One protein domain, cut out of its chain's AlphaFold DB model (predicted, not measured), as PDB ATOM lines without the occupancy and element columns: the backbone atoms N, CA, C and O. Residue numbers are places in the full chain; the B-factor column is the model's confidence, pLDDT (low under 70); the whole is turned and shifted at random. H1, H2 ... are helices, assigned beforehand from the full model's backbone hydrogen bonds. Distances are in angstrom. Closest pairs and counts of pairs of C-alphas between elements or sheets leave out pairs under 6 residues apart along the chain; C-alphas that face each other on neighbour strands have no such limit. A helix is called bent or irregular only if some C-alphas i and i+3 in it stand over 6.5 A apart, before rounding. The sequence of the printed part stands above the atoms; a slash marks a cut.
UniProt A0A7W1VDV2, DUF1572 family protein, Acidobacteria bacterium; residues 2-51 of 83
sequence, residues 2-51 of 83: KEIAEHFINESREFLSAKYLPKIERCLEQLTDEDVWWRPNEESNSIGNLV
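What this domain is: This is residues 2 to 51 of the 83 residues of the protein "DUF1572 family protein" of Acidobacteria bacterium (UniProt A0A7W1VDV2). A long helix, H1, forms a shaft that makes the length, with residues 2 to 23 sticking out; at its far end sits a small head of two short helices, H2 and H3, joined by a loop. The printed part has 50 residues with three named helices, in the order H1, H2, H3, and no named strand: all helix. It is extended, with a radius of gyration of the C-alphas of 16.0 A and spans of 49 by 23 by 9 A.

How they stand to each other: H1, residues 2 to 28, is close to but not clearly touching H2, residues 33 to 37; their closest C-alphas, of Leu 28 and Val 36, are 7.5 A apart. H2 touches H3, residues 47 to 51, the closest C-alphas being those of Val 36 and Ile 47, 5.1 A. H1 and H3 are apart. In H2 and H3 every O i to N i+4 pair is within hydrogen-bond range; in H1, 19 of 23.

Where its parts are: H1 runs 37.8 A from C-alpha 2 at (31.255, -38.366, 4.581) to C-alpha 28. H1 is neither bent nor irregular, but only just: C-alphas 17 and 20 are 6.5 A apart. H2 measures 6.4 A, and H3 6.3 A, ending at C-alpha 51 at (18.129, -24.501, -22.972).

The domain as a whole: The farthest C-alphas, of Lys 2 and Asn 41, are 49.0 A apart. The printed part has no cut, no long link and no printed residue under 70 in pLDDT.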
ATOM      1  N   LYS A   2      30.348 -38.487   5.742       80.12
ATOM      2  CA  LYS A   2      31.255 -38.366   4.581       80.12
ATOM      3  C   LYS A   2      30.862 -39.261   3.393       80.12
ATOM      4  O   LYS A   2      30.723 -38.763   2.289       80.12
ATOM      5  N   GLU A   3      30.555 -40.528   3.659       92.75
ATOM      6  CA  GLU A   3      30.108 -41.497   2.643       92.75
ATOM      7  C   GLU A   3      28.810 -41.074   1.925       92.75
ATOM      8  O   GLU A   3      28.706 -41.172   0.709       92.75
ATOM      9  N   ILE A   4      27.842 -40.517   2.664       95.38
ATOM     10  CA  ILE A   4      26.585 -40.003   2.089       95.38
ATOM     11  C   ILE A   4      26.857 -38.783   1.201       95.38
ATOM     12  O   ILE A   4      26.292 -38.678   0.117       95.38
ATOM     13  N   ALA A   5      27.728 -37.870   1.642       93.62
ATOM     14  CA  ALA A   5      28.098 -36.694   0.858       93.62
ATOM     15  C   ALA A   5      28.834 -37.079  -0.437       93.62
ATOM     16  O   ALA A   5      28.535 -36.539  -1.500       93.62
ATOM     17  N   GLU A   6      29.755 -38.042  -0.368       95.12
ATOM     18  CA  GLU A   6      30.463 -38.575  -1.538       95.12
ATOM     19  C   GLU A   6      29.499 -39.255  -2.515       95.12
ATOM     20  O   GLU A   6      29.554 -38.994  -3.719       95.12
ATOM     21  N   HIS A   7      28.568 -40.065  -2.007       96.62
ATOM     22  CA  HIS A   7      27.545 -40.700  -2.832       96.62
ATOM     23  C   HIS A   7      26.641 -39.665  -3.516       96.62
ATOM     24  O   HIS A   7      26.407 -39.752  -4.718       96.62
ATOM     25  N   PHE A   8      26.206 -38.637  -2.783       94.38
ATOM     26  CA  PHE A   8      25.389 -37.555  -3.329       94.38
ATOM     27  C   PHE A   8      26.095 -36.798  -4.461       94.38
ATOM     28  O   PHE A   8      25.487 -36.534  -5.500       94.38
ATOM     29  N   ILE A   9      27.378 -36.463  -4.289       92.81
ATOM     30  CA  ILE A   9      28.158 -35.766  -5.321       92.81
ATOM     31  C   ILE A   9      28.320 -36.652  -6.560       92.81
ATOM     32  O   ILE A   9      28.149 -36.168  -7.679       92.81
ATOM     33  N   ASN A  10      28.616 -37.941  -6.383       95.69
ATOM     34  CA  ASN A  10      28.764 -38.869  -7.501       95.69
ATOM     35  C   ASN A  10      27.457 -39.038  -8.285       95.69
ATOM     36  O   ASN A  10      27.469 -38.876  -9.504       95.69
ATOM     37  N   GLU A  11      26.333 -39.266  -7.603       96.31
ATOM     38  CA  GLU A  11      25.025 -39.369  -8.261       96.31
ATOM     39  C   GLU A  11      24.629 -38.063  -8.957       96.31
ATOM     40  O   GLU A  11      24.134 -38.087 -10.081       96.31
ATOM     41  N   SER A  12      24.907 -36.907  -8.344       93.56
ATOM     42  CA  SER A  12      24.630 -35.604  -8.962       93.56
ATOM     43  C   SER A  12      25.418 -35.410 -10.261       93.56
ATOM     44  O   SER A  12      24.865 -34.951 -11.261       93.56
ATOM     45  N   ARG A  13      26.702 -35.793 -10.282       93.25
ATOM     46  CA  ARG A  13      27.542 -35.738 -11.491       93.25
ATOM     47  C   ARG A  13      27.023 -36.675 -12.574       93.25
ATOM     48  O   ARG A  13      26.927 -36.259 -13.728       93.25
ATOM     49  N   GLU A  14      26.664 -37.900 -12.206       96.94
ATOM     50  CA  GLU A  14      26.097 -38.892 -13.120       96.94
ATOM     51  C   GLU A  14      24.776 -38.399 -13.727       96.94
ATOM     52  O   GLU A  14      24.560 -38.471 -14.935       96.94
ATOM     53  N   PHE A  15      23.897 -37.828 -12.905       95.62
ATOM     54  CA  PHE A  15      22.623 -37.283 -13.359       95.62
ATOM     55  C   PHE A  15      22.818 -36.143 -14.355       95.62
ATOM     56  O   PHE A  15      22.237 -36.180 -15.438       95.62
ATOM     57  N   LEU A  16      23.652 -35.158 -14.016       93.12
ATOM     58  CA  LEU A  16      23.880 -33.992 -14.866       93.12
ATOM     59  C   LEU A  16      24.564 -34.368 -16.186       93.12
ATOM     60  O   LEU A  16      24.116 -33.930 -17.243       93.12
ATOM     61  N   SER A  17      25.615 -35.191 -16.134       92.88
ATOM     62  CA  SER A  17      26.466 -35.458 -17.302       92.88
ATOM     63  C   SER A  17      26.029 -36.655 -18.142       92.88
ATOM     64  O   SER A  17      26.028 -36.560 -19.363       92.88
ATOM     65  N   ALA A  18      25.633 -37.766 -17.520       95.44
ATOM     66  CA  ALA A  18      25.384 -39.023 -18.225       95.44
ATOM     67  C   ALA A  18      23.892 -39.335 -18.411       95.44
ATOM     68  O   ALA A  18      23.535 -40.108 -19.299       95.44
ATOM     69  N   LYS A  19      22.991 -38.745 -17.606       96.31
ATOM     70  CA  LYS A  19      21.545 -39.032 -17.697       96.31
ATOM     71  C   LYS A  19      20.714 -37.907 -18.296       96.31
ATOM     72  O   LYS A  19      19.836 -38.205 -19.101       96.31
ATOM     73  N   TYR A  20      20.909 -36.658 -17.883       95.62
ATOM     74  CA  TYR A  20      20.062 -35.545 -18.323       95.62
ATOM     75  C   TYR A  20      20.573 -34.897 -19.602       95.62
ATOM     76  O   TYR A  20      19.794 -34.787 -20.548       95.62
ATOM     77  N   LEU A  21      21.858 -34.540 -19.667       95.81
ATOM     78  CA  LEU A  21      22.426 -33.911 -20.859       95.81
ATOM     79  C   LEU A  21      22.219 -34.760 -22.134       95.81
ATOM     80  O   LEU A  21      21.621 -34.231 -23.071       95.81
ATOM     81  N   PRO A  22      22.513 -36.078 -22.158       97.62
ATOM     82  CA  PRO A  22      22.315 -36.879 -23.368       97.62
ATOM     83  C   PRO A  22      20.848 -36.994 -23.799       97.62
ATOM     84  O   PRO A  22      20.550 -37.163 -24.978       97.62
ATOM     85  N   LYS A  23      19.896 -36.896 -22.860       97.69
ATOM     86  CA  LYS A  23      18.462 -36.879 -23.195       97.69
ATOM     87  C   LYS A  23      18.057 -35.567 -23.849       97.69
ATOM     88  O   LYS A  23      17.268 -35.591 -24.787       97.69
ATOM     89  N   ILE A  24      18.579 -34.447 -23.352       97.31
ATOM     90  CA  ILE A  24      18.344 -33.129 -23.950       97.31
ATOM     91  C   ILE A  24      18.913 -33.120 -25.371       97.31
ATOM     92  O   ILE A  24      18.184 -32.792 -26.302       97.31
ATOM     93  N   GLU A  25      20.157 -33.568 -25.550       97.56
ATOM     94  CA  GLU A  25      20.802 -33.685 -26.865       97.56
ATOM     95  C   GLU A  25      19.982 -34.561 -27.816       97.56
ATOM     96  O   GLU A  25      19.623 -34.117 -28.903       97.56
ATOM     97  N   ARG A  26      19.564 -35.755 -27.378       98.06
ATOM     98  CA  ARG A  26      18.747 -36.668 -28.192       98.06
ATOM     99  C   ARG A  26      17.407 -36.064 -28.624       98.06
ATOM    100  O   ARG A  26      16.907 -36.389 -29.701       98.06
ATOM    101  N   CYS A  27      16.790 -35.236 -27.783       97.81
ATOM    102  CA  CYS A  27      15.576 -34.511 -28.149       97.81
ATOM    103  C   CYS A  27      15.871 -33.421 -29.187       97.81
ATOM    104  O   CYS A  27      15.135 -33.313 -30.161       97.81
ATOM    105  N   LEU A  28      16.949 -32.653 -29.004       97.88
ATOM    106  CA  LEU A  28      17.337 -31.572 -29.913       97.88
ATOM    107  C   LEU A  28      17.777 -32.085 -31.290       97.88
ATOM    108  O   LEU A  28      17.442 -31.471 -32.292       97.88
ATOM    109  N   GLU A  29      18.437 -33.242 -31.362       98.00
ATOM    110  CA  GLU A  29      18.840 -33.893 -32.623       98.00
ATOM    111  C   GLU A  29      17.671 -34.209 -33.570       98.00
ATOM    112  O   GLU A  29      17.884 -34.465 -34.754       98.00
ATOM    113  N   GLN A  30      16.444 -34.265 -33.053       98.19
ATOM    114  CA  GLN A  30      15.245 -34.570 -33.836       98.19
ATOM    115  C   GLN A  30      14.549 -33.315 -34.377       98.19
ATOM    116  O   GLN A  30      13.557 -33.441 -35.091       98.19
ATOM    117  N   LEU A  31      15.036 -32.126 -34.019       98.19
ATOM    118  CA  LEU A  31      14.418 -30.843 -34.329       98.19
ATOM    119  C   LEU A  31      15.250 -30.089 -35.361       98.19
ATOM    120  O   LEU A  31      16.477 -30.178 -35.385       98.19
ATOM    121  N   THR A  32      14.576 -29.321 -36.213       98.44
ATOM    122  CA  THR A  32      15.255 -28.328 -37.046       98.44
ATOM    123  C   THR A  32      15.583 -27.081 -36.225       98.44
ATOM    124  O   THR A  32      14.986 -26.842 -35.174       98.44
ATOM    125  N   ASP A  33      16.490 -26.237 -36.721       97.62
ATOM    126  CA  ASP A  33      16.762 -24.941 -36.085       97.62
ATOM    127  C   ASP A  33      15.488 -24.085 -35.971       97.62
ATOM    128  O   ASP A  33      15.294 -23.391 -34.975       97.62
ATOM    129  N   GLU A  34      14.588 -24.162 -36.958       98.19
ATOM    130  CA  GLU A  34      13.302 -23.465 -36.908       98.19
ATOM    131  C   GLU A  34      12.449 -23.960 -35.736       98.19
ATOM    132  O   GLU A  34      11.971 -23.143 -34.955       98.19
ATOM    133  N   ASP A  35      12.339 -25.278 -35.545       98.12
ATOM    134  CA  ASP A  35      11.596 -25.866 -34.423       98.12
ATOM    135  C   ASP A  35      12.189 -25.462 -33.062       98.12
ATOM    136  O   ASP A  35      11.455 -25.200 -32.107       98.12
ATOM    137  N   VAL A  36      13.521 -25.384 -32.963       98.19
ATOM    138  CA  VAL A  36      14.223 -24.995 -31.728       98.19
ATOM    139  C   VAL A  36      13.893 -23.555 -31.330       98.19
ATOM    140  O   VAL A  36      13.726 -23.267 -30.138       98.19
ATOM    141  N   TRP A  37      13.785 -22.653 -32.305       97.81
ATOM    142  CA  TRP A  37      13.518 -21.231 -32.076       97.81
ATOM    143  C   TRP A  37      12.040 -20.848 -32.194       97.81
ATOM    144  O   TRP A  37      11.675 -19.715 -31.870       97.81
ATOM    145  N   TRP A  38      11.179 -21.783 -32.591       97.94
ATOM    146  CA  TRP A  38       9.747 -21.564 -32.706       97.94
ATOM    147  C   TRP A  38       9.088 -21.297 -31.346       97.94
ATOM    148  O   TRP A  38       9.491 -21.817 -30.301       97.94
ATOM    149  N   ARG A  39       8.026 -20.487 -31.371       97.12
ATOM    150  CA  ARG A  39       7.169 -20.194 -30.217       97.12
ATOM    151  C   ARG A  39       5.692 -20.188 -30.635       97.12
ATOM    152  O   ARG A  39       5.374 -19.658 -31.700       97.12
ATOM    153  N   PRO A  40       4.775 -20.699 -29.793       93.38
ATOM    154  CA  PRO A  40       3.344 -20.719 -30.100       93.38
ATOM    155  C   PRO A  40       2.666 -19.346 -29.999       93.38
ATOM    156  O   PRO A  40       1.604 -19.142 -30.580       93.38
ATOM    157  N   ASN A  41       3.229 -18.421 -29.220       95.31
ATOM    158  CA  ASN A  41       2.739 -17.054 -29.024       95.31
ATOM    159  C   ASN A  41       3.848 -16.190 -28.407       95.31
ATOM    160  O   ASN A  41       4.942 -16.686 -28.130       95.31
ATOM    161  N   GLU A  42       3.564 -14.904 -28.189       91.69
ATOM    162  CA  GLU A  42       4.578 -13.969 -27.706       91.69
ATOM    163  C   GLU A  42       5.031 -14.189 -26.266       91.69
ATOM    164  O   GLU A  42       6.193 -13.943 -25.957       91.69
ATOM    165  N   GLU A  43       4.152 -14.736 -25.434       94.75
ATOM    166  CA  GLU A  43       4.389 -14.977 -24.008       94.75
ATOM    167  C   GLU A  43       5.136 -16.293 -23.737       94.75
ATOM    168  O   GLU A  43       5.539 -16.577 -22.610       94.75
ATOM    169  N   SER A  44       5.302 -17.136 -24.760       94.25
ATOM    170  CA  SER A  44       5.915 -18.458 -24.627       94.25
ATOM    171  C   SER A  44       7.389 -18.438 -25.025       94.25
ATOM    172  O   SER A  44       7.765 -17.883 -26.056       94.25
ATOM    173  N   ASN A  45       8.224 -19.111 -24.233       94.75
ATOM    174  CA  ASN A  45       9.629 -19.327 -24.572       94.75
ATOM    175  C   ASN A  45       9.781 -20.411 -25.644       94.75
ATOM    176  O   ASN A  45       9.089 -21.430 -25.608       94.75
ATOM    177  N   SER A  46      10.741 -20.213 -26.546       97.62
ATOM    178  CA  SER A  46      11.222 -21.261 -27.444       97.62
ATOM    179  C   SER A  46      12.028 -22.319 -26.683       97.62
ATOM    180  O   SER A  46      12.506 -22.079 -25.567       97.62
ATOM    181  N   ILE A  47      12.239 -23.483 -27.301       97.81
ATOM    182  CA  ILE A  47      13.098 -24.538 -26.745       97.81
ATOM    183  C   ILE A  47      14.526 -24.007 -26.564       97.81
ATOM    184  O   ILE A  47      15.125 -24.211 -25.508       97.81
ATOM    185  N   GLY A  48      15.039 -23.258 -27.545       97.50
ATOM    186  CA  GLY A  48      16.348 -22.608 -27.472       97.50
ATOM    187  C   GLY A  48      16.480 -21.692 -26.252       97.50
ATOM    188  O   GLY A  48      17.447 -21.804 -25.499       97.50
ATOM    189  N   ASN A  49      15.469 -20.861 -25.972       97.44
ATOM    190  CA  ASN A  49      15.464 -20.017 -24.777       97.44
ATOM    191  C   ASN A  49      15.484 -20.848 -23.487       97.44
ATOM    192  O   ASN A  49      16.196 -20.491 -22.549       97.44
ATOM    193  N   LEU A  50      14.734 -21.950 -23.415       96.88
ATOM    194  CA  LEU A  50      14.732 -22.822 -22.235       96.88
ATOM    195  C   LEU A  50      16.104 -23.465 -21.997       96.88
ATOM    196  O   LEU A  50      16.567 -23.499 -20.858       96.88
ATOM    197  N   VAL A  51      16.778 -23.923 -23.056       97.00
ATOM    198  CA  VAL A  51      18.129 -24.501 -22.972       97.00
ATOM    199  C   VAL A  51      19.151 -23.453 -22.526       97.00
ATOM    200  O   VAL A  51      19.952 -23.733 -21.638       97.00
TER     201      VAL A  51